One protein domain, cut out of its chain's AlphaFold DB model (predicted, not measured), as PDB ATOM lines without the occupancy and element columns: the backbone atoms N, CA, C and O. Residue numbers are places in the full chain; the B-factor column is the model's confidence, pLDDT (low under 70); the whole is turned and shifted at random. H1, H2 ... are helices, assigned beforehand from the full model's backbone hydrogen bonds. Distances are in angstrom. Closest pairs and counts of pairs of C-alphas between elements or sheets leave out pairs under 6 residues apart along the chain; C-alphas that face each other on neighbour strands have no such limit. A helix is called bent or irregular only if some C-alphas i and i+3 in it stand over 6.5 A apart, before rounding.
ATOM      1  N   PRO A 483      15.628  -6.574  21.710       85.56
ATOM      2  CA  PRO A 483      16.193  -7.924  21.747       85.56
ATOM      3  C   PRO A 483      15.647  -8.785  22.901       85.56
ATOM      4  O   PRO A 483      15.331  -8.300  23.991       85.56
ATOM      5  N   LEU A 484      15.578 -10.094  22.648       86.94
ATOM      6  CA  LEU A 484      15.133 -11.125  23.591       86.94
ATOM      7  C   LEU A 484      16.340 -11.905  24.153       86.94
ATOM      8  O   LEU A 484      17.286 -12.155  23.406       86.94
ATOM      9  N   PRO A 485      16.317 -12.358  25.424       87.56
ATOM     10  CA  PRO A 485      17.356 -13.244  25.957       87.56
ATOM     11  C   PRO A 485      17.373 -14.581  25.210       87.56
ATOM     12  O   PRO A 485      16.309 -15.145  24.976       87.56
ATOM     13  N   HIS A 486      18.537 -15.152  24.893       81.06
ATOM     14  CA  HIS A 486      18.622 -16.379  24.082       81.06
ATOM     15  C   HIS A 486      17.881 -17.587  24.664       81.06
ATOM     16  O   HIS A 486      17.222 -18.314  23.924       81.06
ATOM     17  N   ARG A 487      17.874 -17.753  25.993       84.12
ATOM     18  CA  ARG A 487      17.067 -18.789  26.672       84.12
ATOM     19  C   ARG A 487      15.556 -18.670  26.413       84.12
ATOM     20  O   ARG A 487      14.820 -19.630  26.630       84.12
ATOM     21  N   CYS A 488      15.089 -17.532  25.897       90.38
ATOM     22  CA  CYS A 488      13.732 -17.373  25.389       90.38
ATOM     23  C   CYS A 488      13.450 -18.248  24.153       90.38
ATOM     24  O   CYS A 488      12.290 -18.562  23.920       90.38
ATOM     25  N   SER A 489      14.462 -18.694  23.398       89.69
ATOM     26  CA  SER A 489      14.308 -19.630  22.270       89.69
ATOM     27  C   SER A 489      13.633 -20.936  22.708       89.69
ATOM     28  O   SER A 489      12.570 -21.296  22.197       89.69
ATOM     29  N   LEU A 490      14.171 -21.599  23.738       90.81
ATOM     30  CA  LEU A 490      13.582 -22.811  24.318       90.81
ATOM     31  C   LEU A 490      12.173 -22.558  24.879       90.81
ATOM     32  O   LEU A 490      11.254 -23.345  24.642       90.81
ATOM     33  N   ALA A 491      11.988 -21.433  25.571       94.94
ATOM     34  CA  ALA A 491      10.704 -21.051  26.148       94.94
ATOM     35  C   ALA A 491       9.632 -20.809  25.061       94.94
ATOM     36  O   ALA A 491       8.505 -21.291  25.179       94.94
ATOM     37  N   LEU A 492       9.992 -20.144  23.956       95.88
ATOM     38  CA  LEU A 492       9.137 -19.919  22.785       95.88
ATOM     39  C   LEU A 492       8.759 -21.235  22.098       95.88
ATOM     40  O   LEU A 492       7.589 -21.423  21.771       95.88
ATOM     41  N   LYS A 493       9.696 -22.180  21.953       95.25
ATOM     42  CA  LYS A 493       9.402 -23.527  21.423       95.25
ATOM     43  C   LYS A 493       8.384 -24.259  22.304       95.25
ATOM     44  O   LYS A 493       7.410 -24.827  21.808       95.25
ATOM     45  N   ARG A 494       8.555 -24.184  23.630       95.56
ATOM     46  CA  ARG A 494       7.628 -24.764  24.623       95.56
ATOM     47  C   ARG A 494       6.253 -24.093  24.601       95.56
ATOM     48  O   ARG A 494       5.239 -24.770  24.768       95.56
ATOM     49  N   MET A 495       6.199 -22.790  24.328       95.31
ATOM     50  CA  MET A 495       4.950 -22.062  24.117       95.31
ATOM     51  C   MET A 495       4.267 -22.426  22.793       95.31
ATOM     52  O   MET A 495       3.052 -22.586  22.774       95.31
ATOM     53  N   TRP A 496       5.010 -22.631  21.703       96.06
ATOM     54  CA  TRP A 496       4.432 -23.078  20.433       96.06
ATOM     55  C   TRP A 496       3.814 -24.476  20.566       96.06
ATOM     56  O   TRP A 496       2.678 -24.686  20.148       96.06
ATOM     57  N   PHE A 497       4.485 -25.403  21.258       95.25
ATOM     58  CA  PHE A 497       3.900 -26.710  21.581       95.25
ATOM     59  C   PHE A 497       2.588 -26.583  22.380       95.25
ATOM     60  O   PHE A 497       1.630 -27.307  22.128       95.25
ATOM     61  N   MET A 498       2.498 -25.616  23.300       93.94
ATOM     62  CA  MET A 498       1.253 -25.300  24.013       93.94
ATOM     63  C   MET A 498       0.163 -24.743  23.076       93.94
ATOM     64  O   MET A 498      -1.014 -25.056  23.260       93.94
ATOM     65  N   MET A 499       0.535 -23.948  22.065       92.75
ATOM     66  CA  MET A 499      -0.384 -23.403  21.056       92.75
ATOM     67  C   MET A 499      -0.949 -24.488  20.121       92.75
ATOM     68  O   MET A 499      -2.121 -24.394  19.757       92.75
ATOM     69  N   ASP A 500      -0.192 -25.551  19.822       92.25
ATOM     70  CA  ASP A 500      -0.682 -26.710  19.049       92.25
ATOM     71  C   ASP A 500      -1.767 -27.520  19.777       92.25
ATOM     72  O   ASP A 500      -2.526 -28.256  19.146       92.25
ATOM     73  N   VAL A 501      -1.824 -27.458  21.111       92.94
ATOM     74  CA  VAL A 501      -2.762 -28.274  21.891       92.94
ATOM     75  C   VAL A 501      -4.164 -27.645  21.829       92.94
ATOM     76  O   VAL A 501      -4.325 -26.511  22.281       92.94
ATOM     77  N   PRO A 502      -5.199 -28.358  21.341       91.44
ATOM     78  CA  PRO A 502      -6.547 -27.802  21.146       91.44
ATOM     79  C   PRO A 502      -7.400 -27.713  22.425       91.44
ATOM     80  O   PRO A 502      -8.550 -27.289  22.371       91.44
ATOM     81  N   ASP A 503      -6.886 -28.177  23.562       91.50
ATOM     82  CA  ASP A 503      -7.668 -28.542  24.746       91.50
ATOM     83  C   ASP A 503      -7.079 -27.927  26.019       91.50
ATOM     84  O   ASP A 503      -5.890 -28.091  26.316       91.50
ATOM     85  N   ASN A 504      -7.930 -27.255  26.795       93.25
ATOM     86  CA  ASN A 504      -7.551 -26.598  28.038       93.25
ATOM     87  C   ASN A 504      -6.983 -27.563  29.082       93.25
ATOM     88  O   ASN A 504      -6.016 -27.204  29.751       93.25
ATOM     89  N   ALA A 505      -7.527 -28.778  29.215       92.75
ATOM     90  CA  ALA A 505      -7.065 -29.727  30.228       92.75
ATOM     91  C   ALA A 505      -5.601 -30.125  29.981       92.75
ATOM     92  O   ALA A 505      -4.769 -30.081  30.890       92.75
ATOM     93  N   ARG A 506      -5.256 -30.421  28.720       93.19
ATOM     94  CA  ARG A 506      -3.876 -30.709  28.307       93.19
ATOM     95  C   ARG A 506      -2.964 -29.479  28.344       93.19
ATOM     96  O   ARG A 506      -1.825 -29.619  28.782       93.19
ATOM     97  N   ARG A 507      -3.435 -28.280  27.963       94.69
ATOM     98  CA  ARG A 507      -2.650 -27.031  28.105       94.69
ATOM     99  C   ARG A 507      -2.270 -26.763  29.562       94.69
ATOM    100  O   ARG A 507      -1.098 -26.538  29.854       94.69
ATOM    101  N   VAL A 508      -3.240 -26.838  30.474       95.06
ATOM    102  CA  VAL A 508      -3.031 -26.647  31.917       95.06
ATOM    103  C   VAL A 508      -2.098 -27.727  32.479       95.06
ATOM    104  O   VAL A 508      -1.148 -27.392  33.179       95.06
ATOM    105  N   GLY A 509      -2.283 -28.998  32.101       94.81
ATOM    106  CA  GLY A 509      -1.398 -30.096  32.510       94.81
ATOM    107  C   GLY A 509       0.070 -29.899  32.100       94.81
ATOM    108  O   GLY A 509       0.961 -30.032  32.939       94.81
ATOM    109  N   LEU A 510       0.329 -29.514  30.844       93.69
ATOM    110  CA  LEU A 510       1.684 -29.221  30.347       93.69
ATOM    111  C   LEU A 510       2.341 -28.049  31.084       93.69
ATOM    112  O   LEU A 510       3.537 -28.083  31.371       93.69
ATOM    113  N   VAL A 511       1.560 -27.017  31.401       94.75
ATOM    114  CA  VAL A 511       2.034 -25.827  32.115       94.75
ATOM    115  C   VAL A 511       2.278 -26.121  33.601       94.75
ATOM    116  O   VAL A 511       3.248 -25.617  34.164       94.75
ATOM    117  N   HIS A 512       1.482 -26.990  34.230       94.69
ATOM    118  CA  HIS A 512       1.722 -27.475  35.595       94.69
ATOM    119  C   HIS A 512       2.960 -28.383  35.715       94.69
ATOM    120  O   HIS A 512       3.568 -28.459  36.790       94.69
ATOM    121  N   GLN A 513       3.350 -29.074  34.638       94.31
ATOM    122  CA  GLN A 513       4.464 -30.019  34.633       94.31
ATOM    123  C   GLN A 513       5.827 -29.301  34.653       94.31
ATOM    124  O   GLN A 513       6.389 -28.959  33.612       94.31
ATOM    125  N   ARG A 514       6.416 -29.156  35.849       92.94
ATOM    126  CA  ARG A 514       7.736 -28.524  36.071       92.94
ATOM    127  C   ARG A 514       8.891 -29.080  35.223       92.94
ATOM    128  O   ARG A 514       9.831 -28.343  34.954       92.94
ATOM    129  N   SER A 515       8.835 -30.346  34.792       89.06
ATOM    130  CA  SER A 515       9.863 -30.946  33.922       89.06
ATOM    131  C   SER A 515       9.742 -30.543  32.444       89.06
ATOM    132  O   SER A 515      10.696 -30.722  31.695       89.06
ATOM    133  N   PHE A 516       8.579 -30.039  32.016       91.25
ATOM    134  CA  PHE A 516       8.361 -29.506  30.667       91.25
ATOM    135  C   PHE A 516       8.439 -27.976  30.663       91.25
ATOM    136  O   PHE A 516       9.174 -27.402  29.866       91.25
ATOM    137  N   MET A 517       7.719 -27.329  31.582       93.44
ATOM    138  CA  MET A 517       7.686 -25.879  31.758       93.44
ATOM    139  C   MET A 517       8.364 -25.523  33.085       93.44
ATOM    140  O   MET A 517       7.752 -25.646  34.147       93.44
ATOM    141  N   THR A 518       9.630 -25.109  33.055       93.12
ATOM    142  CA  THR A 518      10.404 -24.719  34.248       93.12
ATOM    143  C   THR A 518      10.056 -23.300  34.709       93.12
ATOM    144  O   THR A 518       9.423 -22.529  33.989       93.12
ATOM    145  N   ASP A 519      10.486 -22.929  35.916       93.69
ATOM    146  CA  ASP A 519      10.284 -21.571  36.447       93.69
ATOM    147  C   ASP A 519      11.041 -20.512  35.614       93.69
ATOM    148  O   ASP A 519      10.590 -19.371  35.500       93.69
ATOM    149  N   LEU A 520      12.140 -20.908  34.954       92.06
ATOM    150  CA  LEU A 520      12.872 -20.064  34.007       92.06
ATOM    151  C   LEU A 520      12.119 -19.891  32.682       92.06
ATOM    152  O   LEU A 520      12.114 -18.787  32.148       92.06
ATOM    153  N   ASP A 521      11.447 -20.924  32.159       94.00
ATOM    154  CA  ASP A 521      10.630 -20.774  30.944       94.00
ATOM    155  C   ASP A 521       9.493 -19.771  31.179       94.00
ATOM    156  O   ASP A 521       9.292 -18.868  30.373       94.00
ATOM    157  N   LEU A 522       8.801 -19.862  32.324       95.50
ATOM    158  CA  LEU A 522       7.756 -18.903  32.709       95.50
ATOM    159  C   LEU A 522       8.302 -17.469  32.808       95.50
ATOM    160  O   LEU A 522       7.651 -16.528  32.357       95.50
ATOM    161  N   TYR A 523       9.515 -17.304  33.348       94.81
ATOM    162  CA  TYR A 523      10.210 -16.017  33.436       94.81
ATOM    163  C   TYR A 523      10.570 -15.445  32.055       94.81
ATOM    164  O   TYR A 523      10.338 -14.263  31.791       94.81
ATOM    165  N   PHE A 524      11.089 -16.272  31.141       94.62
ATOM    166  CA  PHE A 524      11.413 -15.833  29.781       94.62
ATOM    167  C   PHE A 524      10.165 -15.597  28.921       94.62
ATOM    168  O   PHE A 524      10.166 -14.659  28.127       94.62
ATOM    169  N   LEU A 525       9.068 -16.335  29.126       95.81
ATOM    170  CA  LEU A 525       7.779 -16.034  28.490       95.81
ATOM    171  C   LEU A 525       7.166 -14.730  29.014       95.81
ATOM    172  O   LEU A 525       6.676 -13.933  28.218       95.81
ATOM    173  N   ALA A 526       7.262 -14.447  30.318       94.81
ATOM    174  CA  ALA A 526       6.880 -13.143  30.858       94.81
ATOM    175  C   ALA A 526       7.714 -12.000  30.244       94.81
ATOM    176  O   ALA A 526       7.148 -10.976  29.858       94.81
ATOM    177  N   CYS A 527       9.026 -12.201  30.066       93.75
ATOM    178  CA  CYS A 527       9.890 -11.270  29.336       93.75
ATOM    179  C   CYS A 527       9.427 -11.079  27.880       93.75
ATOM    180  O   CYS A 527       9.244  -9.945  27.438       93.75
ATOM    181  N   PHE A 528       9.160 -12.171  27.153       95.44
ATOM    182  CA  PHE A 528       8.668 -12.131  25.775       95.44
ATOM    183  C   PHE A 528       7.360 -11.351  25.643       95.44
ATOM    184  O   PHE A 528       7.263 -10.488  24.776       95.44
ATOM    185  N   PHE A 529       6.366 -11.590  26.505       94.62
ATOM    186  CA  PHE A 529       5.095 -10.863  26.434       94.62
ATOM    187  C   PHE A 529       5.260  -9.361  26.685       94.62
ATOM    188  O   PHE A 529       4.551  -8.572  26.064       94.62
ATOM    189  N   VAL A 530       6.201  -8.964  27.549       93.00
ATOM    190  CA  VAL A 530       6.535  -7.553  27.805       93.00
ATOM    191  C   VAL A 530       7.251  -6.933  26.608       93.00
ATOM    192  O   VAL A 530       6.848  -5.867  26.153       93.00
ATOM    193  N   LYS A 531       8.264  -7.600  26.039       91.88
ATOM    194  CA  LYS A 531       8.947  -7.118  24.827       91.88
ATOM    195  C   LYS A 531       8.007  -7.060  23.618       91.88
ATOM    196  O   LYS A 531       8.089  -6.125  22.826       91.88
ATOM    197  N   LEU A 532       7.080  -8.011  23.491       92.75
ATOM    198  CA  LEU A 532       6.023  -7.993  22.479       92.75
ATOM    199  C   LEU A 532       5.087  -6.792  22.685       92.75
ATOM    200  O   LEU A 532       4.828  -6.078  21.724       92.75
ATOM    201  N   ASP A 533       4.648  -6.502  23.915       90.75
ATOM    202  CA  ASP A 533       3.874  -5.284  24.202       90.75
ATOM    203  C   ASP A 533       4.659  -4.001  23.869       90.75
ATOM    204  O   ASP A 533       4.077  -3.095  23.276       90.75
ATOM    205  N   MET A 534       5.962  -3.921  24.186       88.31
ATOM    206  CA  MET A 534       6.810  -2.773  23.810       88.31
ATOM    207  C   MET A 534       6.831  -2.567  22.292       88.31
ATOM    208  O   MET A 534       6.696  -1.444  21.815       88.31
ATOM    209  N   ARG A 535       6.972  -3.658  21.532       86.38
ATOM    210  CA  ARG A 535       7.056  -3.637  20.068       86.38
ATOM    211  C   ARG A 535       5.714  -3.334  19.387       86.38
ATOM    212  O   ARG A 535       5.693  -2.720  18.324       86.38
ATOM    213  N   LEU A 536       4.602  -3.751  19.996       87.12
ATOM    214  CA  LEU A 536       3.240  -3.485  19.514       87.12
ATOM    215  C   LEU A 536       2.713  -2.094  19.899       87.12
ATOM    216  O   LEU A 536       1.797  -1.603  19.249       87.12
ATOM    217  N   ASN A 537       3.270  -1.468  20.938       85.50
ATOM    218  CA  ASN A 537       2.875  -0.143  21.428       85.50
ATOM    219  C   ASN A 537       4.048   0.850  21.331       85.50
ATOM    220  O   ASN A 537       4.289   1.624  22.260       85.50
ATOM    221  N   ASP A 538       4.782   0.799  20.212       79.12
ATOM    222  CA  ASP A 538       5.890   1.706  19.890       79.12
ATOM    223  C   ASP A 538       5.429   3.173  20.056       79.12
ATOM    224  O   ASP A 538       4.553   3.628  19.311       79.12
ATOM    225  N   PRO A 539       5.994   3.935  21.014       68.81
ATOM    226  CA  PRO A 539       5.524   5.281  21.325       68.81
ATOM    227  C   PRO A 539       5.725   6.270  20.171       68.81
ATOM    228  O   PRO A 539       5.099   7.326  20.179       68.81
ATOM    229  N   THR A 540       6.551   5.938  19.171       70.12
ATOM    230  CA  THR A 540       6.766   6.773  17.979       70.12
ATOM    231  C   THR A 540       5.637   6.680  16.947       70.12
ATOM    232  O   THR A 540       5.630   7.466  16.003       70.12
ATOM    233  N   ARG A 541       4.681   5.746  17.102       62.97
ATOM    234  CA  ARG A 541       3.644   5.439  16.091       62.97
ATOM    235  C   ARG A 541       2.212   5.816  16.493       62.97
ATOM    236  O   ARG A 541       1.278   5.443  15.794       62.97
ATOM    237  N   GLY A 542       2.035   6.537  17.602       54.12
ATOM    238  CA  GLY A 542       0.750   7.102  18.049       54.12
ATOM    239  C   GLY A 542      -0.269   6.085  18.587       54.12
ATOM    240  O   GLY A 542      -0.687   6.176  19.743       54.12
ATOM    241  N   GLU A 543      -0.659   5.106  17.772       63.91
ATOM    242  CA  GLU A 543      -1.725   4.144  18.066       63.91
ATOM    243  C   GLU A 543      -1.269   3.019  19.011       63.91
ATOM    244  O   GLU A 543      -0.369   2.236  18.710       63.91
ATOM    245  N   LYS A 544      -1.931   2.913  20.169       65.31
ATOM    246  CA  LYS A 544      -1.646   1.919  21.218       65.31
ATOM    247  C   LYS A 544      -2.775   0.894  21.293       65.31
ATOM    248  O   LYS A 544      -3.830   1.175  21.859       65.31
ATOM    249  N   SER A 545      -2.563  -0.298  20.733       65.69
ATOM    250  CA  SER A 545      -3.574  -1.364  20.695       65.69
ATOM    251  C   SER A 545      -3.222  -2.544  21.605       65.69
ATOM    252  O   SER A 545      -2.696  -3.574  21.178       65.69
ATOM    253  N   THR A 546      -3.631  -2.448  22.873       66.94
ATOM    254  CA  THR A 546      -3.571  -3.545  23.865       66.94
ATOM    255  C   THR A 546      -4.320  -4.812  23.406       66.94
ATOM    256  O   THR A 546      -4.071  -5.912  23.906       66.94
ATOM    257  N   GLY A 547      -5.240  -4.681  22.441       84.19
ATOM    258  CA  GLY A 547      -5.937  -5.803  21.812       84.19
ATOM    259  C   GLY A 547      -5.032  -6.673  20.932       84.19
ATOM    260  O   GLY A 547      -5.232  -7.887  20.890       84.19
ATOM    261  N   MET A 548      -4.004  -6.101  20.294       87.81
ATOM    262  CA  MET A 548      -3.204  -6.806  19.285       87.81
ATOM    263  C   MET A 548      -2.459  -8.020  19.860       87.81
ATOM    264  O   MET A 548      -2.516  -9.103  19.282       87.81
ATOM    265  N   ARG A 549      -1.863  -7.913  21.059       90.06
ATOM    266  CA  ARG A 549      -1.252  -9.078  21.730       90.06
ATOM    267  C   ARG A 549      -2.271 -10.198  21.974       90.06
ATOM    268  O   ARG A 549      -1.942 -11.368  21.796       90.06
ATOM    269  N   ARG A 550      -3.502  -9.861  22.381       90.25
ATOM    270  CA  ARG A 550      -4.561 -10.855  22.644       90.25
ATOM    271  C   ARG A 550      -4.998 -11.570  21.363       90.25
ATOM    272  O   ARG A 550      -5.303 -12.755  21.439       90.25
ATOM    273  N   LEU A 551      -5.002 -10.859  20.232       90.81
ATOM    274  CA  LEU A 551      -5.318 -11.386  18.900       90.81
ATOM    275  C   LEU A 551      -4.189 -12.260  18.332       90.81
ATOM    276  O   LEU A 551      -4.457 -13.286  17.720       90.81
ATOM    277  N   LEU A 552      -2.925 -11.892  18.557       91.56
ATOM    278  CA  LEU A 552      -1.764 -12.683  18.136       91.56
ATOM    279  C   LEU A 552      -1.630 -13.978  18.956       91.56
ATOM    280  O   LEU A 552      -1.438 -15.053  18.395       91.56
ATOM    281  N   LEU A 553      -1.795 -13.901  20.280       91.69
ATOM    282  CA  LEU A 553      -1.684 -15.054  21.186       91.69
ATOM    283  C   LEU A 553      -2.937 -15.952  21.229       91.69
ATOM    284  O   LEU A 553      -2.941 -16.950  21.950       91.69
ATOM    285  N   SER A 554      -3.997 -15.630  20.480       89.38
ATOM    286  CA  SER A 554      -5.115 -16.553  20.229       89.38
ATOM    287  C   SER A 554      -4.927 -17.418  18.976       89.38
ATOM    288  O   SER A 554      -5.690 -18.360  18.788       89.38
ATOM    289  N   GLN A 555      -3.935 -17.125  18.125       89.75
ATOM    290  CA  GLN A 555      -3.684 -17.895  16.902       89.75
ATOM    291  C   GLN A 555      -3.066 -19.273  17.202       89.75
ATOM    292  O   GLN A 555      -2.495 -19.509  18.267       89.75
ATOM    293  N   ARG A 556      -3.159 -20.198  16.237       86.06
ATOM    294  CA  ARG A 556      -2.659 -21.585  16.353       86.06
ATOM    295  C   ARG A 556      -1.128 -21.709  16.249       86.06
ATOM    296  O   ARG A 556      -0.588 -22.734  16.647       86.06
ATOM    297  N   SER A 557      -0.419 -20.693  15.745       89.12
ATOM    298  CA  SER A 557       1.011 -20.786  15.407       89.12
ATOM    299  C   SER A 557       1.810 -19.511  15.706       89.12
ATOM    300  O   SER A 557       1.291 -18.402  15.584       89.12
ATOM    301  N   LEU A 558       3.106 -19.662  16.016       91.00
ATOM    302  CA  LEU A 558       4.057 -18.540  16.049       91.00
ATOM    303  C   LEU A 558       4.364 -17.975  14.653       91.00
ATOM    304  O   LEU A 558       4.753 -16.813  14.554       91.00
ATOM    305  N   THR A 559       4.148 -18.741  13.579       91.62
ATOM    306  CA  THR A 559       4.358 -18.268  12.196       91.62
ATOM    307  C   THR A 559       3.484 -17.066  11.868       91.62
ATOM    308  O   THR A 559       3.969 -16.113  11.271       91.62
ATOM    309  N   THR A 560       2.231 -17.049  12.330       90.69
ATOM    310  CA  THR A 560       1.319 -15.905  12.180       90.69
ATOM    311  C   THR A 560       1.873 -14.659  12.876       90.69
ATOM    312  O   THR A 560       1.806 -13.562  12.329       90.69
ATOM    313  N   ILE A 561       2.488 -14.827  14.053       91.44
ATOM    314  CA  ILE A 561       3.118 -13.727  14.795       91.44
ATOM    315  C   ILE A 561       4.361 -13.218  14.050       91.44
ATOM    316  O   ILE A 561       4.548 -12.011  13.933       91.44
ATOM    317  N   LEU A 562       5.176 -14.113  13.490       90.25
ATOM    318  CA  LEU A 562       6.354 -13.752  12.699       90.25
ATOM    319  C   LEU A 562       5.987 -13.038  11.387       90.25
ATOM    320  O   LEU A 562       6.472 -11.928  11.166       90.25
ATOM    321  N   LYS A 563       5.081 -13.607  10.573       90.56
ATOM    322  CA  LYS A 563       4.562 -12.980   9.339       90.56
ATOM    323  C   LYS A 563       3.998 -11.579   9.632       90.56
ATOM    324  O   LYS A 563       4.307 -10.617   8.928       90.56
ATOM    325  N   PHE A 564       3.235 -11.421  10.721       89.94
ATOM    326  CA  PHE A 564       2.711 -10.119  11.152       89.94
ATOM    327  C   PHE A 564       3.830  -9.127  11.513       89.94
ATOM    328  O   PHE A 564       3.856  -8.001  11.018       89.94
ATOM    329  N   LEU A 565       4.800  -9.545  12.332       88.12
ATOM    330  CA  LEU A 565       5.909  -8.691  12.775       88.12
ATOM    331  C   LEU A 565       6.882  -8.318  11.641       88.12
ATOM    332  O   LEU A 565       7.520  -7.266  11.706       88.12
ATOM    333  N   LYS A 566       6.972  -9.129  10.580       84.88
ATOM    334  CA  LYS A 566       7.669  -8.774   9.333       84.88
ATOM    335  C   LYS A 566       6.912  -7.762   8.466       84.88
ATOM    336  O   LYS A 566       7.570  -7.063   7.690       84.88
ATOM    337  N   ARG A 567       5.587  -7.648   8.665       84.31
ATOM    338  CA  ARG A 567       4.573  -6.957   7.837       84.31
ATOM    339  C   ARG A 567       4.185  -7.688   6.541       84.31
ATOM    340  O   ARG A 567       3.826  -7.042   5.563       84.31
ATOM    341  N   GLU A 568       4.243  -9.017   6.544       85.94
ATOM    342  CA  GLU A 568       3.790  -9.872   5.433       85.94
ATOM    343  C   GLU A 568       2.270 -10.110   5.467       85.94
ATOM    344  O   GLU A 568       1.654 -10.296   4.424       85.94
ATOM    345  N   ILE A 569       1.646 -10.080   6.654       86.44
ATOM    346  CA  ILE A 569       0.191 -10.239   6.831       86.44
ATOM    347  C   ILE A 569      -0.405  -9.147   7.725       86.44
ATOM    348  O   ILE A 569       0.288  -8.550   8.549       86.44
ATOM    349  N   TRP A 570      -1.716  -8.939   7.573       85.94
ATOM    350  CA  TRP A 570      -2.532  -7.952   8.298       85.94
ATOM    351  C   TRP A 570      -1.986  -6.520   8.184       85.94
ATOM    352  O   TRP A 570      -1.926  -5.766   9.156       85.94
ATOM    353  N   THR A 571      -1.580  -6.149   6.969       85.62
ATOM    354  CA  THR A 571      -1.140  -4.792   6.624       85.62
ATOM    355  C   THR A 571      -2.278  -3.774   6.728       85.62
ATOM    356  O   THR A 571      -2.018  -2.614   7.051       85.62
ATOM    357  N   THR A 572      -3.532  -4.199   6.513       88.19
ATOM    358  CA  THR A 572      -4.727  -3.350   6.622       88.19
ATOM    359  C   THR A 572      -5.481  -3.548   7.944       88.19
ATOM    360  O   THR A 572      -5.544  -4.647   8.501       88.19
ATOM    361  N   ARG A 573      -6.162  -2.489   8.413       86.94
ATOM    362  CA  ARG A 573      -7.128  -2.577   9.528       86.94
ATOM    363  C   ARG A 573      -8.271  -3.561   9.240       86.94
ATOM    364  O   ARG A 573      -8.782  -4.174  10.173       86.94
ATOM    365  N   PHE A 574      -8.655  -3.737   7.973       90.62
ATOM    366  CA  PHE A 574      -9.738  -4.640   7.569       90.62
ATOM    367  C   PHE A 574      -9.371  -6.114   7.795       90.62
ATOM    368  O   PHE A 574     -10.203  -6.890   8.259       90.62
ATOM    369  N   ASP A 575      -8.112  -6.494   7.576       90.75
ATOM    370  CA  ASP A 575      -7.637  -7.859   7.841       90.75
ATOM    371  C   ASP A 575      -7.526  -8.144   9.343       90.75
ATOM    372  O   ASP A 575      -7.958  -9.199   9.811       90.75
ATOM    373  N   VAL A 576      -7.044  -7.168  10.123       90.19
ATOM    374  CA  VAL A 576      -7.075  -7.229  11.596       90.19
ATOM    375  C   VAL A 576      -8.516  -7.395  12.093       90.19
ATOM    376  O   VAL A 576      -8.777  -8.237  12.954       90.19
ATOM    377  N   MET A 577      -9.465  -6.648  11.518       91.44
ATOM    378  CA  MET A 577     -10.890  -6.747  11.842       91.44
ATOM    379  C   MET A 577     -11.468  -8.120  11.474       91.44
ATOM    380  O   MET A 577     -12.163  -8.712  12.294       91.44
ATOM    381  N   LYS A 578     -11.127  -8.688  10.309       92.12
ATOM    382  CA  LYS A 578     -11.536 -10.051   9.927       92.12
ATOM    383  C   LYS A 578     -11.064 -11.101  10.937       92.12
ATOM    384  O   LYS A 578     -11.845 -11.950  11.371       92.12
ATOM    385  N   VAL A 579      -9.796 -11.052  11.351       91.38
ATOM    386  CA  VAL A 579      -9.266 -12.002  12.345       91.38
ATOM    387  C   VAL A 579      -9.886 -11.760  13.725       91.38
ATOM    388  O   VAL A 579     -10.168 -12.720  14.447       91.38
ATOM    389  N   TRP A 580     -10.188 -10.507  14.078       92.38
ATOM    390  CA  TRP A 580     -10.955 -10.183  15.282       92.38
ATOM    391  C   TRP A 580     -12.383 -10.747  15.227       92.38
ATOM    392  O   TRP A 580     -12.830 -11.310  16.223       92.38
ATOM    393  N   ILE A 581     -13.063 -10.715  14.075       92.50
ATOM    394  CA  ILE A 581     -14.398 -11.312  13.889       92.50
ATOM    395  C   ILE A 581     -14.357 -12.840  14.054       92.50
ATOM    396  O   ILE A 581     -15.138 -13.399  14.826       92.50
ATOM    397  N   ARG A 582     -13.394 -13.524  13.419       91.31
ATOM    398  CA  ARG A 582     -13.175 -14.978  13.599       91.31
ATOM    399  C   ARG A 582     -12.887 -15.365  15.058       91.31
ATOM    400  O   ARG A 582     -13.286 -16.431  15.524       91.31
ATOM    401  N   THR A 583     -12.198 -14.493  15.795       89.56
ATOM    402  CA  THR A 583     -11.716 -14.789  17.151       89.56
ATOM    403  C   THR A 583     -12.696 -14.383  18.254       89.56
ATOM    404  O   THR A 583     -12.938 -15.169  19.162       89.56
ATOM    405  N   PHE A 584     -13.219 -13.157  18.240       87.62
ATOM    406  CA  PHE A 584     -13.843 -12.523  19.409       87.62
ATOM    407  C   PHE A 584     -15.297 -12.088  19.210       87.62
ATOM    408  O   PHE A 584     -15.991 -11.932  20.219       87.62
ATOM    409  N   HIS A 585     -15.760 -11.908  17.968       88.88
ATOM    410  CA  HIS A 585     -17.152 -11.540  17.707       88.88
ATOM    411  C   HIS A 585     -18.109 -12.628  18.203       88.88
ATOM    412  O   HIS A 585     -17.799 -13.818  18.169       88.88
ATOM    413  N   GLN A 586     -19.274 -12.210  18.680       87.06
ATOM    414  CA  GLN A 586     -20.373 -13.087  19.056       87.06
ATOM    415  C   GLN A 586     -21.590 -12.514  18.339       87.06
ATOM    416  O   GLN A 586     -21.979 -11.403  18.697       87.06
ATOM    417  N   PRO A 587     -22.125 -13.189  17.305       83.81
ATOM    418  CA  PRO A 587     -23.251 -12.644  16.564       83.81
ATOM    419  C   PRO A 587     -24.459 -12.491  17.507       83.81
ATOM    420  O   PRO A 587     -24.712 -13.405  18.304       83.81
ATOM    421  N   PRO A 588     -25.199 -11.367  17.452       87.44
ATOM    422  CA  PRO A 588     -26.537 -11.290  18.035       87.44
ATOM    423  C   PRO A 588     -27.449 -12.359  17.401       87.44
ATOM    424  O   PRO A 588     -27.133 -12.854  16.315       87.44
ATOM    425  N   PRO A 589     -28.575 -12.734  18.044       85.69
ATOM    426  CA  PRO A 589     -29.452 -13.804  17.556       85.69
ATOM    427  C   PRO A 589     -29.891 -13.607  16.095       85.69
ATOM    428  O   PRO A 589     -29.966 -14.580  15.351       85.69
ATOM    429  N   ASP A 590     -30.087 -12.356  15.679       88.06
ATOM    430  CA  ASP A 590     -30.551 -11.972  14.341       88.06
ATOM    431  C   ASP A 590     -29.472 -12.116  13.243       88.06
ATOM    432  O   ASP A 590     -29.790 -12.149  12.057       88.06
ATOM    433  N   GLU A 591     -28.192 -12.236  13.622       85.06
ATOM    434  CA  GLU A 591     -27.053 -12.440  12.707       85.06
ATOM    435  C   GLU A 591     -26.566 -13.902  12.659       85.06
ATOM    436  O   GLU A 591     -25.627 -14.230  11.924       85.06
ATOM    437  N   VAL A 592     -27.163 -14.811  13.439       84.69
ATOM    438  CA  VAL A 592     -26.728 -16.215  13.496       84.69
ATOM    439  C   VAL A 592     -26.975 -16.902  12.150       84.69
ATOM    440  O   VAL A 592     -28.109 -17.130  11.746       84.69
ATOM    441  N   GLY A 593     -25.887 -17.273  11.470       85.44
ATOM    442  CA  GLY A 593     -25.923 -17.893  10.140       85.44
ATOM    443  C   GLY A 593     -25.563 -16.948   8.989       85.44
ATOM    444  O   GLY A 593     -25.339 -17.425   7.878       85.44
ATOM    445  N   LEU A 594     -25.425 -15.641   9.238       89.06
ATOM    446  CA  LEU A 594     -24.985 -14.674   8.228       89.06
ATOM    447  C   LEU A 594     -23.453 -14.616   8.108       89.06
ATOM    448  O   LEU A 594     -22.716 -14.818   9.076       89.06
ATOM    449  N   SER A 595     -22.957 -14.323   6.904       91.50
ATOM    450  CA  SER A 595     -21.533 -14.101   6.646       91.50
ATOM    451  C   SER A 595     -21.151 -12.637   6.887       91.50
ATOM    452  O   SER A 595     -21.683 -11.723   6.260       91.50
ATOM    453  N   LEU A 596     -20.189 -12.396   7.781       90.75
ATOM    454  CA  LEU A 596     -19.776 -11.043   8.170       90.75
ATOM    455  C   LEU A 596     -18.419 -10.694   7.546       90.75
ATOM    456  O   LEU A 596     -17.439 -11.411   7.730       90.75
ATOM    457  N   CYS A 597     -18.347  -9.595   6.790       86.94
ATOM    458  CA  CYS A 597     -17.120  -9.108   6.132       86.94
ATOM    459  C   CYS A 597     -16.382 -10.158   5.264       86.94
ATOM    460  O   CYS A 597     -15.150 -10.163   5.192       86.94
ATOM    461  N   GLY A 598     -17.132 -11.057   4.612       88.12
ATOM    462  CA  GLY A 598     -16.587 -12.151   3.797       88.12
ATOM    463  C   GLY A 598     -16.116 -13.376   4.594       88.12
ATOM    464  O   GLY A 598     -15.444 -14.244   4.045       88.12
ATOM    465  N   ILE A 599     -16.444 -13.462   5.886       90.88
ATOM    466  CA  ILE A 599     -16.175 -14.627   6.733       90.88
ATOM    467  C   ILE A 599     -17.438 -15.501   6.774       90.88
ATOM    468  O   ILE A 599     -18.501 -14.979   7.119       90.88
ATOM    469  N   PRO A 600     -17.361 -16.811   6.464       91.38
ATOM    470  CA  PRO A 600     -18.488 -17.726   6.630       91.38
ATOM    471  C   PRO A 600     -18.988 -17.744   8.078       91.38
ATOM    472  O   PRO A 600     -18.173 -17.726   9.004       91.38
ATOM    473  N   ALA A 601     -20.304 -17.851   8.279       88.62
ATOM    474  CA  ALA A 601     -20.919 -17.883   9.609       88.62
ATOM    475  C   ALA A 601     -20.278 -18.934  10.539       88.62
ATOM    476  O   ALA A 601     -20.052 -18.679  11.721       88.62
ATOM    477  N   ASP A 602     -19.880 -20.079   9.977       87.12
ATOM    478  CA  ASP A 602     -19.192 -21.164  10.680       87.12
ATOM    479  C   ASP A 602     -17.806 -20.823  11.254       87.12
ATOM    480  O   ASP A 602     -17.265 -21.596  12.044       87.12
ATOM    481  N   GLN A 603     -17.222 -19.680  10.894       87.94
ATOM    482  CA  GLN A 603     -15.931 -19.218  11.410       87.94
ATOM    483  C   GLN A 603     -16.062 -18.058  12.413       87.94
ATOM    484  O   GLN A 603     -15.088 -17.745  13.100       87.94
ATOM    485  N   ILE A 604     -17.229 -17.412  12.524       90.88
ATOM    486  CA  ILE A 604     -17.431 -16.234  13.384       90.88
ATOM    487  C   ILE A 604     -17.381 -16.656  14.859       90.88
ATOM    488  O   ILE A 604     -18.091 -17.565  15.284       90.88
ATOM    489  N   GLY A 605     -16.512 -16.020  15.650       87.19
ATOM    490  CA  GLY A 605     -16.365 -16.287  17.088       87.19
ATOM    491  C   GLY A 605     -15.886 -17.693  17.484       87.19
ATOM    492  O   GLY A 605     -15.738 -17.963  18.682       87.19
ATOM    493  N   ARG A 606     -15.644 -18.597  16.522       87.19
ATOM    494  CA  ARG A 606     -15.299 -20.005  16.781       87.19
ATOM    495  C   ARG A 606     -13.816 -20.202  17.091       87.19
ATOM    496  O   ARG A 606     -13.487 -21.009  17.958       87.19
ATOM    497  N   SER A 607     -12.914 -19.409  16.502       85.94
ATOM    498  CA  SER A 607     -11.460 -19.622  16.623       85.94
ATOM    499  C   SER A 607     -10.901 -19.470  18.049       85.94
ATOM    500  O   SER A 607      -9.815 -19.973  18.326       85.94
ATOM    501  N   ARG A 608     -11.627 -18.816  18.973       87.12
ATOM    502  CA  ARG A 608     -11.265 -18.738  20.408       87.12
ATOM    503  C   ARG A 608     -11.642 -19.976  21.229       87.12
ATOM    504  O   ARG A 608     -11.342 -19.995  22.421       87.12
ATOM    505  N   LEU A 609     -12.374 -20.938  20.672       90.50
ATOM    506  CA  LEU A 609     -12.892 -22.092  21.409       90.50
ATOM    507  C   LEU A 609     -11.887 -23.251  21.430       90.50
ATOM    508  O   LEU A 609     -10.950 -23.312  20.635       90.50
ATOM    509  N   GLU A 610     -12.084 -24.195  22.349       90.62
ATOM    510  CA  GLU A 610     -11.418 -25.500  22.309       90.62
ATOM    511  C   GLU A 610     -11.631 -26.177  20.945       90.62
ATOM    512  O   GLU A 610     -12.685 -26.040  20.322       90.62
ATOM    513  N   TYR A 611     -10.606 -26.881  20.459       90.44
ATOM    514  CA  TYR A 611     -10.551 -27.431  19.096       90.44
ATOM    515  C   TYR A 611     -10.814 -26.376  18.004       90.44
ATOM    516  O   TYR A 611     -11.301 -26.712  16.930       90.44
ATOM    517  N   TRP A 612     -10.520 -25.098  18.289       87.44
ATOM    518  CA  TRP A 612     -10.789 -23.928  17.438       87.44
ATOM    519  C   TRP A 612     -12.252 -23.818  16.969       87.44
ATOM    520  O   TRP A 612     -12.538 -23.205  15.942       87.44
ATOM    521  N   GLY A 613     -13.176 -24.420  17.729       84.38
ATOM    522  CA  GLY A 613     -14.605 -24.479  17.417       84.38
ATOM    523  C   GLY A 613     -14.981 -25.447  16.288       84.38
ATOM    524  O   GLY A 613     -16.104 -25.375  15.798       84.38
ATOM    525  N   ILE A 614     -14.074 -26.348  15.887       86.06
ATOM    526  CA  ILE A 614     -14.317 -27.378  14.860       86.06
ATOM    527  C   ILE A 614     -15.223 -28.498  15.401       86.06
ATOM    528  O   ILE A 614     -16.067 -29.021  14.678       86.06
ATOM    529  N   PHE A 615     -15.059 -28.878  16.673       85.56
ATOM    530  CA  PHE A 615     -15.848 -29.948  17.288       85.56
ATOM    531  C   PHE A 615     -17.127 -29.412  17.946       85.56
ATOM    532  O   PHE A 615     -17.079 -28.566  18.841       85.56
ATOM    533  N   THR A 616     -18.274 -29.956  17.533       83.44
ATOM    534  CA  THR A 616     -19.608 -29.632  18.066       83.44
ATOM    535  C   THR A 616     -19.809 -30.179  19.486       83.44
ATOM    536  O   THR A 616     -19.182 -31.163  19.885       83.44
ATOM    537  N   GLU A 617     -20.765 -29.621  20.235       85.50
ATOM    538  CA  GLU A 617     -21.092 -30.054  21.606       85.50
ATOM    539  C   GLU A 617     -21.411 -31.557  21.707       85.50
ATOM    540  O   GLU A 617     -20.984 -32.222  22.652       85.50
ATOM    541  N   ALA A 618     -22.080 -32.117  20.691       86.00
ATOM    542  CA  ALA A 618     -22.387 -33.545  20.589       86.00
ATOM    543  C   ALA A 618     -21.130 -34.441  20.527       86.00
ATOM    544  O   ALA A 618     -21.136 -35.549  21.060       86.00
ATOM    545  N   GLN A 619     -20.037 -33.958  19.924       88.12
ATOM    546  CA  GLN A 619     -18.756 -34.674  19.866       88.12
ATOM    547  C   GLN A 619     -17.986 -34.552  21.189       88.12
ATOM    548  O   GLN A 619     -17.369 -35.516  21.641       88.12
ATOM    549  N   LEU A 620     -18.047 -33.383  21.836       84.62
ATOM    550  CA  LEU A 620     -17.419 -33.137  23.139       84.62
ATOM    551  C   LEU A 620     -18.184 -33.764  24.320       84.62
ATOM    552  O   LEU A 620     -17.591 -33.939  25.385       84.62
ATOM    553  N   LYS A 621     -19.481 -34.057  24.154       88.25
ATOM    554  CA  LYS A 621     -20.451 -34.371  25.228       88.25
ATOM    555  C   LYS A 621     -20.567 -33.260  26.290       88.25
ATOM    556  O   LYS A 621     -20.923 -33.518  27.437       88.25
ATOM    557  N   ARG A 622     -20.221 -32.026  25.910       89.00
ATOM    558  CA  ARG A 622     -20.259 -30.794  26.716       89.00
ATOM    559  C   ARG A 622     -20.106 -29.583  25.799       89.00
ATOM    560  O   ARG A 622     -19.576 -29.720  24.696       89.00
ATOM    561  N   SER A 623     -20.442 -28.395  26.290       85.81
ATOM    562  CA  SER A 623     -20.146 -27.158  25.570       85.81
ATOM    563  C   SER A 623     -18.628 -26.914  25.428       85.81
ATOM    564  O   SER A 623     -17.852 -27.228  26.352       85.81
ATOM    565  N   PRO A 624     -18.161 -26.391  24.276       85.81
ATOM    566  CA  PRO A 624     -16.770 -26.012  24.064       85.81
ATOM    567  C   PRO A 624     -16.448 -24.754  24.872       85.81
ATOM    568  O   PRO A 624     -17.145 -23.742  24.793       85.81
ATOM    569  N   LYS A 625     -15.373 -24.793  25.663       90.00
ATOM    570  CA  LYS A 625     -14.951 -23.632  26.457       90.00
ATOM    571  C   LYS A 625     -14.058 -22.717  25.623       90.00
ATOM    572  O   LYS A 625     -13.464 -23.145  24.635       90.00
ATOM    573  N   ALA A 626     -13.916 -21.462  26.045       90.69
ATOM    574  CA  ALA A 626     -12.868 -20.596  25.516       90.69
ATOM    575  C   ALA A 626     -11.486 -21.210  25.812       90.69
ATOM    576  O   ALA A 626     -11.219 -21.664  26.928       90.69
ATOM    577  N   LEU A 627     -10.620 -21.245  24.807       92.06
ATOM    578  CA  LEU A 627      -9.282 -21.814  24.867       92.06
ATOM    579  C   LEU A 627      -8.331 -20.823  25.553       92.06
ATOM    580  O   LEU A 627      -8.174 -19.681  25.114       92.06
ATOM    581  N   TYR A 628      -7.689 -21.243  26.643       92.81
ATOM    582  CA  TYR A 628      -6.759 -20.399  27.383       92.81
ATOM    583  C   TYR A 628      -5.554 -20.037  26.508       92.81
ATOM    584  O   TYR A 628      -4.841 -20.906  25.990       92.81
ATOM    585  N   ARG A 629      -5.314 -18.732  26.365       92.25
ATOM    586  CA  ARG A 629      -4.160 -18.185  25.645       92.25
ATOM    587  C   ARG A 629      -2.868 -18.345  26.466       92.25
ATOM    588  O   ARG A 629      -2.939 -18.318  27.704       92.25
ATOM    589  N   PRO A 630      -1.687 -18.418  25.825       94.75
ATOM    590  CA  PRO A 630      -0.407 -18.533  26.525       94.75
ATOM    591  C   PRO A 630      -0.136 -17.444  27.574       94.75
ATOM    592  O   PRO A 630       0.376 -17.771  28.642       94.75
ATOM    593  N   ASP A 631      -0.528 -16.183  27.334       94.25
ATOM    594  CA  ASP A 631      -0.368 -15.090  28.311       94.25
ATOM    595  C   ASP A 631      -1.106 -15.390  29.622       94.25
ATOM    596  O   ASP A 631      -0.540 -15.259  30.708       94.25
ATOM    597  N   THR A 632      -2.351 -15.865  29.522       93.88
ATOM    598  CA  THR A 632      -3.166 -16.207  30.698       93.88
ATOM    599  C   THR A 632      -2.639 -17.431  31.446       93.88
ATOM    600  O   THR A 632      -2.580 -17.412  32.674       93.88
ATOM    601  N   LEU A 633      -2.182 -18.467  30.732       94.88
ATOM    602  CA  LEU A 633      -1.657 -19.689  31.350       94.88
ATOM    603  C   LEU A 633      -0.344 -19.439  32.096       94.88
ATOM    604  O   LEU A 633      -0.201 -19.871  33.239       94.88
ATOM    605  N   VAL A 634       0.590 -18.703  31.486       95.19
ATOM    606  CA  VAL A 634       1.866 -18.347  32.122       95.19
ATOM    607  C   VAL A 634       1.631 -17.473  33.353       95.19
ATOM    608  O   VAL A 634       2.248 -17.719  34.389       95.19
ATOM    609  N   ALA A 635       0.714 -16.501  33.293       93.44
ATOM    610  CA  ALA A 635       0.380 -15.659  34.442       93.44
ATOM    611  C   ALA A 635      -0.226 -16.467  35.607       93.44
ATOM    612  O   ALA A 635       0.231 -16.344  36.746       93.44
ATOM    613  N   HIS A 636      -1.209 -17.332  35.325       94.56
ATOM    614  CA  HIS A 636      -1.854 -18.177  36.338       94.56
ATOM    615  C   HIS A 636      -0.862 -19.160  36.977       94.56
ATOM    616  O   HIS A 636      -0.834 -19.311  38.198       94.56
ATOM    617  N   GLU A 637      -0.006 -19.798  36.175       95.62
ATOM    618  CA  GLU A 637       0.999 -20.738  36.672       95.62
ATOM    619  C   GLU A 637       2.082 -20.049  37.503       95.62
ATOM    620  O   GLU A 637       2.479 -20.560  38.549       95.62
ATOM    621  N   SER A 638       2.527 -18.866  37.081       93.75
ATOM    622  CA  SER A 638       3.520 -18.086  37.825       93.75
ATOM    623  C   SER A 638       2.982 -17.685  39.198       93.75
ATOM    624  O   SER A 638       3.694 -17.809  40.193       93.75
ATOM    625  N   HIS A 639       1.698 -17.313  39.283       94.19
ATOM    626  CA  HIS A 639       1.019 -17.103  40.561       94.19
ATOM    627  C   HIS A 639       0.935 -18.398  41.389       94.19
ATOM    628  O   HIS A 639       1.353 -18.399  42.547       94.19
ATOM    629  N   ARG A 640       0.503 -19.522  40.792       94.69
ATOM    630  CA  ARG A 640       0.419 -20.843  41.454       94.69
ATOM    631  C   ARG A 640       1.763 -21.322  42.018       94.69
ATOM    632  O   ARG A 640       1.794 -21.990  43.047       94.69
ATOM    633  N   ARG A 641       2.876 -20.990  41.356       95.00
ATOM    634  CA  ARG A 641       4.246 -21.306  41.797       95.00
ATOM    635  C   ARG A 641       4.855 -20.267  42.749       95.00
ATOM    636  O   ARG A 641       5.967 -20.481  43.220       95.00
ATOM    637  N   GLY A 642       4.164 -19.160  43.033       92.31
ATOM    638  CA  GLY A 642       4.660 -18.081  43.894       92.31
ATOM    639  C   GLY A 642       5.730 -17.181  43.254       92.31
ATOM    640  O   GLY A 642       6.435 -16.472  43.972       92.31
ATOM    641  N   LEU A 643       5.869 -17.191  41.924       91.00
ATOM    642  CA  LEU A 643       6.884 -16.429  41.191       91.00
ATOM    643  C   LEU A 643       6.513 -14.935  41.133       91.00
ATOM    644  O   LEU A 643       5.616 -14.515  40.402       91.00
ATOM    645  N   LYS A 644       7.223 -14.110  41.913       89.38
ATOM    646  CA  LYS A 644       6.939 -12.673  42.105       89.38
ATOM    647  C   LYS A 644       7.498 -11.788  40.979       89.38
ATOM    648  O   LYS A 644       8.342 -10.922  41.210       89.38
ATOM    649  N   PHE A 645       7.018 -11.988  39.750       87.38
ATOM    650  CA  PHE A 645       7.463 -11.243  38.558       87.38
ATOM    651  C   PHE A 645       7.253  -9.718  38.635       87.38
ATOM    652  O   PHE A 645       7.872  -8.989  37.863       87.38
ATOM    653  N   GLN A 646       6.465  -9.209  39.591       84.50
ATOM    654  CA  GLN A 646       6.242  -7.772  39.808       84.50
ATOM    655  C   GLN A 646       7.560  -6.986  39.928       84.50
ATOM    656  O   GLN A 646       7.717  -5.955  39.280       84.50
ATOM    657  N   LYS A 647       8.542  -7.511  40.682       85.44
ATOM    658  CA  LYS A 647       9.872  -6.889  40.852       85.44
ATOM    659  C   LYS A 647      10.761  -6.977  39.590       85.44
ATOM    660  O   LYS A 647      11.829  -6.374  39.553       85.44
ATOM    661  N   HIS A 648      10.345  -7.725  38.565       87.00
ATOM    662  CA  HIS A 648      11.146  -8.035  37.375       87.00
ATOM    663  C   HIS A 648      10.644  -7.362  36.089       87.00
ATOM    664  O   HIS A 648      11.400  -7.320  35.124       87.00
ATOM    665  N   TYR A 649       9.450  -6.752  36.069       89.50
ATOM    666  CA  TYR A 649       8.961  -6.023  34.886       89.50
ATOM    667  C   TYR A 649       9.922  -4.927  34.413       89.50
ATOM    668  O   TYR A 649      10.194  -4.844  33.219       89.50
ATOM    669  N   LEU A 650      10.522  -4.157  35.328       88.81
ATOM    670  CA  LEU A 650      11.547  -3.168  34.972       88.81
ATOM    671  C   LEU A 650      12.779  -3.825  34.319       88.81
ATOM    672  O   LEU A 650      13.312  -3.297  33.351       88.81
ATOM    673  N   ARG A 651      13.186  -5.016  34.782       86.56
ATOM    674  CA  ARG A 651      14.296  -5.782  34.188       86.56
ATOM    675  C   ARG A 651      13.940  -6.324  32.799       86.56
ATOM    676  O   ARG A 651      14.792  -6.307  31.920       86.56
ATOM    677  N   PHE A 652      12.695  -6.756  32.575       90.69
ATOM    678  CA  PHE A 652      12.209  -7.156  31.245       90.69
ATOM    679  C   PHE A 652      12.187  -5.973  30.264       90.69
ATOM    680  O   PHE A 652      12.630  -6.115  29.126       90.69
ATOM    681  N   LEU A 653      11.727  -4.799  30.713       88.94
ATOM    682  CA  LEU A 653      11.745  -3.570  29.917       88.94
ATOM    683  C   LEU A 653      13.183  -3.181  29.545       88.94
ATOM    684  O   LEU A 653      13.487  -3.091  28.358       88.94
ATOM    685  N   LEU A 654      14.077  -3.040  30.534       85.81
ATOM    686  CA  LEU A 654      15.464  -2.582  30.351       85.81
ATOM    687  C   LEU A 654      16.402  -3.601  29.674       85.81
ATOM    688  O   LEU A 654      17.468  -3.203  29.204       85.81
ATOM    689  N   TYR A 655      16.042  -4.890  29.598       84.00
ATOM    690  CA  TYR A 655      16.899  -5.917  28.992       84.00
ATOM    691  C   TYR A 655      17.317  -5.538  27.563       84.00
ATOM    692  O   TYR A 655      16.463  -5.268  26.717       84.00
ATOM    693  N   GLY A 656      18.624  -5.520  27.292       77.94
ATOM    694  CA  GLY A 656      19.174  -5.143  25.988       77.94
ATOM    695  C   GLY A 656      19.243  -3.636  25.703       77.94
ATOM    696  O   GLY A 656      19.821  -3.266  24.685       77.94
ATOM    697  N   TYR A 657      18.729  -2.785  26.602       81.25
ATOM    698  CA  TYR A 657      18.966  -1.331  26.612       81.25
ATOM    699  C   TYR A 657      20.007  -0.923  27.650       81.25
ATOM    700  O   TYR A 657      20.866  -0.115  27.329       81.25
ATOM    701  N   VAL A 658      20.007  -1.562  28.826       79.31
ATOM    702  CA  VAL A 658      21.004  -1.360  29.890       79.31
ATOM    703  C   VAL A 658      21.713  -2.682  30.190       79.31
ATOM    704  O   VAL A 658      21.055  -3.719  30.333       79.31
ATOM    705  N   ARG A 659      23.047  -2.669  30.296       68.56
ATOM    706  CA  ARG A 659      23.840  -3.821  30.758       68.56
ATOM    707  C   ARG A 659      23.617  -4.025  32.262       68.56
ATOM    708  O   ARG A 659      23.820  -3.079  33.018       68.56
ATOM    709  N   PRO A 660      23.234  -5.227  32.733       66.06
ATOM    710  CA  PRO A 660      22.946  -5.440  34.152       66.06
ATOM    711  C   PRO A 660      24.190  -5.291  35.041       66.06
ATOM    712  O   PRO A 660      24.053  -4.893  36.194       66.06
ATOM    713  N   ASP A 661      25.376  -5.581  34.501       72.56
ATOM    714  CA  ASP A 661      26.625  -5.655  35.270       72.56
ATOM    715  C   ASP A 661      27.338  -4.298  35.385       72.56
ATOM    716  O   ASP A 661      27.897  -3.989  36.434       72.56
ATOM    717  N   THR A 662      27.304  -3.470  34.330       75.62
ATOM    718  CA  THR A 662      27.903  -2.118  34.337       75.62
ATOM    719  C   THR A 662      26.891  -1.000  34.595       75.62
ATOM    720  O   THR A 662      27.292   0.119  34.900       75.62
ATOM    721  N   LEU A 663      25.584  -1.281  34.481       77.38
ATOM    722  CA  LEU A 663      24.484  -0.299  34.481       77.38
ATOM    723  C   LEU A 663      24.615   0.804  33.411       77.38
ATOM    724  O   LEU A 663      23.922   1.818  33.472       77.38
ATOM    725  N   GLU A 664      25.464   0.586  32.407       76.12
ATOM    726  CA  GLU A 664      25.602   1.444  31.233       76.12
ATOM    727  C   GLU A 664      24.576   1.066  30.162       76.12
ATOM    728  O   GLU A 664      24.265  -0.117  29.968       76.12
ATOM    729  N   ASP A 665      24.132   2.055  29.391       74.62
ATOM    730  CA  ASP A 665      23.367   1.808  28.174       74.62
ATOM    731  C   ASP A 665      24.196   0.956  27.177       74.62
ATOM    732  O   ASP A 665      25.430   1.041  27.103       74.62
ATOM    733  N   TYR A 666      23.531   0.105  26.392       67.56
ATOM    734  CA  TYR A 666      24.145  -0.485  25.199       67.56
ATOM    735  C   TYR A 666      24.255   0.589  24.108       67.56
ATOM    736  O   TYR A 666      23.354   1.412  23.939       67.56
ATOM    737  N   ALA A 667      25.330   0.547  23.315       62.38
ATOM    738  CA  ALA A 667      25.460   1.408  22.142       62.38
ATOM    739  C   ALA A 667      24.243   1.237  21.196       62.38
ATOM    740  O   ALA A 667      23.786   0.101  21.019       62.38
ATOM    741  N   PRO A 668      23.715   2.317  20.579       57.66
ATOM    742  CA  PRO A 668      22.550   2.238  19.698       57.66
ATOM    743  C   PRO A 668      22.759   1.233  18.557       57.66
ATOM    744  O   PRO A 668      23.566   1.450  17.655       57.66
ATOM    745  N   ARG A 669      22.036   0.109  18.607       58.69
ATOM    746  CA  ARG A 669      22.258  -1.023  17.699       58.69
ATOM    747  C   ARG A 669      21.669  -0.740  16.315       58.69
ATOM    748  O   ARG A 669      20.494  -1.002  16.069       58.69
ATOM    749  N   THR A 670      22.479  -0.227  15.389       48.16
ATOM    750  CA  THR A 670      22.091  -0.059  13.977       48.16
ATOM    751  C   THR A 670      22.145  -1.385  13.219       48.16
ATOM    752  O   THR A 670      22.978  -1.583  12.334       48.16
ATOM    753  N   TYR A 671      21.234  -2.299  13.551       47.81
ATOM    754  CA  TYR A 671      20.932  -3.433  12.685       47.81
ATOM    755  C   TYR A 671      20.240  -2.917  11.413       47.81
ATOM    756  O   TYR A 671      19.071  -2.530  11.426       47.81
ATOM    757  N   GLY A 672      20.956  -2.912  10.286       44.56
ATOM    758  CA  GLY A 672      20.284  -3.079   8.996       44.56
ATOM    759  C   GLY A 672      19.644  -4.470   8.945       44.56
ATOM    760  O   GLY A 672      20.119  -5.365   9.645       44.56
ATOM    761  N   ARG A 673      18.602  -4.668   8.121       41.94
ATOM    762  CA  ARG A 673      18.072  -6.021   7.879       41.94
ATOM    763  C   ARG A 673      19.185  -6.876   7.277       41.94
ATOM    764  O   ARG A 673      19.552  -6.663   6.124       41.94
ATOM    765  N   ARG A 674      19.761  -7.769   8.085       44.88
ATOM    766  CA  ARG A 674      20.929  -8.593   7.717       44.88
ATOM    767  C   ARG A 674      20.513  -9.933   7.117       44.88
ATOM    768  O   ARG A 674      21.307 -10.557   6.424       44.88
TER     769      ARG A 674
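Overview. This is residues 483 to 674 of the 758 residues of an uncharacterized protein of Exophiala mesophila (UniProt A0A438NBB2). The longest helix, H3, is the core, and H1, H9, H10 and H4 pack on it at steep or perpendicular angles; H2 packs on H9, and H6 and H5 extend the body beyond H4. A loose outlying part, residues 585 to 609 with the short H7 and H8, makes one end of the long axis, and the unnamed tail of residues 655 to 674 makes the other; residues 538 to 543 stick out as a loop after H3. The printed part has 192 residues with ten named helices, H1 to H10 in chain order, and no named strand. Its class is all helix, with 97 residues in the helices, and the helices that touch are mostly crossed. The whole is compact by its radius of gyration of the C-alphas, 18.8 A, yet elongated in outline, spanning 61 by 39 by 28 A.

Along the chain. Start at the longest helix: find C-alpha 519 at (10.284, -21.571, 36.447); from there H3 runs through residues 519 to 536, 25.8 A, to C-alpha 536 at (3.240, -3.485, 19.514). Before it you will find H1, residues 488 to 500, 18.3 A long, and H2, residues 504 to 512, 12.0 A. After it come H4, residues 546 to 552, 10.9 A; H5, residues 558 to 566, 12.4 A; and H6, residues 573 to 584, 15.5 A. H4 is neither bent nor irregular, but only just: C-alphas 546 and 549 are 6.4 A apart. Look next for two helices of four residues, H7 at 610 to 613 and H8 at 617 to 620. H9, residues 630 to 640, is 15.1 A long, and H10, residues 645 to 654, is 14.4 A and ends with C-alpha 654 at (15.464, -2.582, 30.351). H10 is irregular: C-alphas 647 and 650 are 7.2 A apart.

Arrangement. Begin at H3, the hub, which touches four helices. Look at the closest C-alphas of H3 and H1, those of Asp 521 and Ala 491, 4.8 A apart; the two helices touch, about perpendicular at 87 degrees, H3 with residues 521 to 528 alone. H10 touches H3 at a steep tilt of 50 degrees, the same way, with the C-alphas of Phe 652 and Cys 527 closest at 5.1 A. H9 touches H3 at a steep tilt of 42 degrees, opposite ways; the C-alphas of Val 634 and Leu 522 are closest, at 5.9 A. With residues 532 to 536 alone H3 touches H4, a steep tilt of 63 degrees, opposite ways, closest at the C-alphas of Asp 533 and Arg 549, 6.8 A. Further out, H2 touches H9, closest at the C-alphas of His 512 and Glu 637, 6.9 A. H4 and H6 only just touch, with 3 pairs of C-alphas within 8 A, the closest being Leu 551 and Trp 580 at 6.8 A. H5 is close to H4 but not clearly touching, the C-alphas of Ile 561 and Leu 552 being closest at 6.0 A. H7 is close to H2 but not clearly touching, with the C-alphas of Glu 610 and Asn 504 closest at 7.0 A, while H8 touches no helix. Every O i to N i+4 pair is within hydrogen-bond range in H1, H2, H3, H5, H6 and H9; H4 has 2 of 3 and H10 has 4 of 6, and H7 and H8 are too short for such a pair.

Size, cuts and confidence. Find the two C-alphas farthest apart, those of Asp 590 and Thr 662, at 62.6 A. The printed part has no cut. The link from H6 to H7, 25 residues, is long. Mean pLDDT of the printed part is 86.5; look for values under 70 at residue 539 and residues 541 to 546, 659 to 660 and 666 to 674.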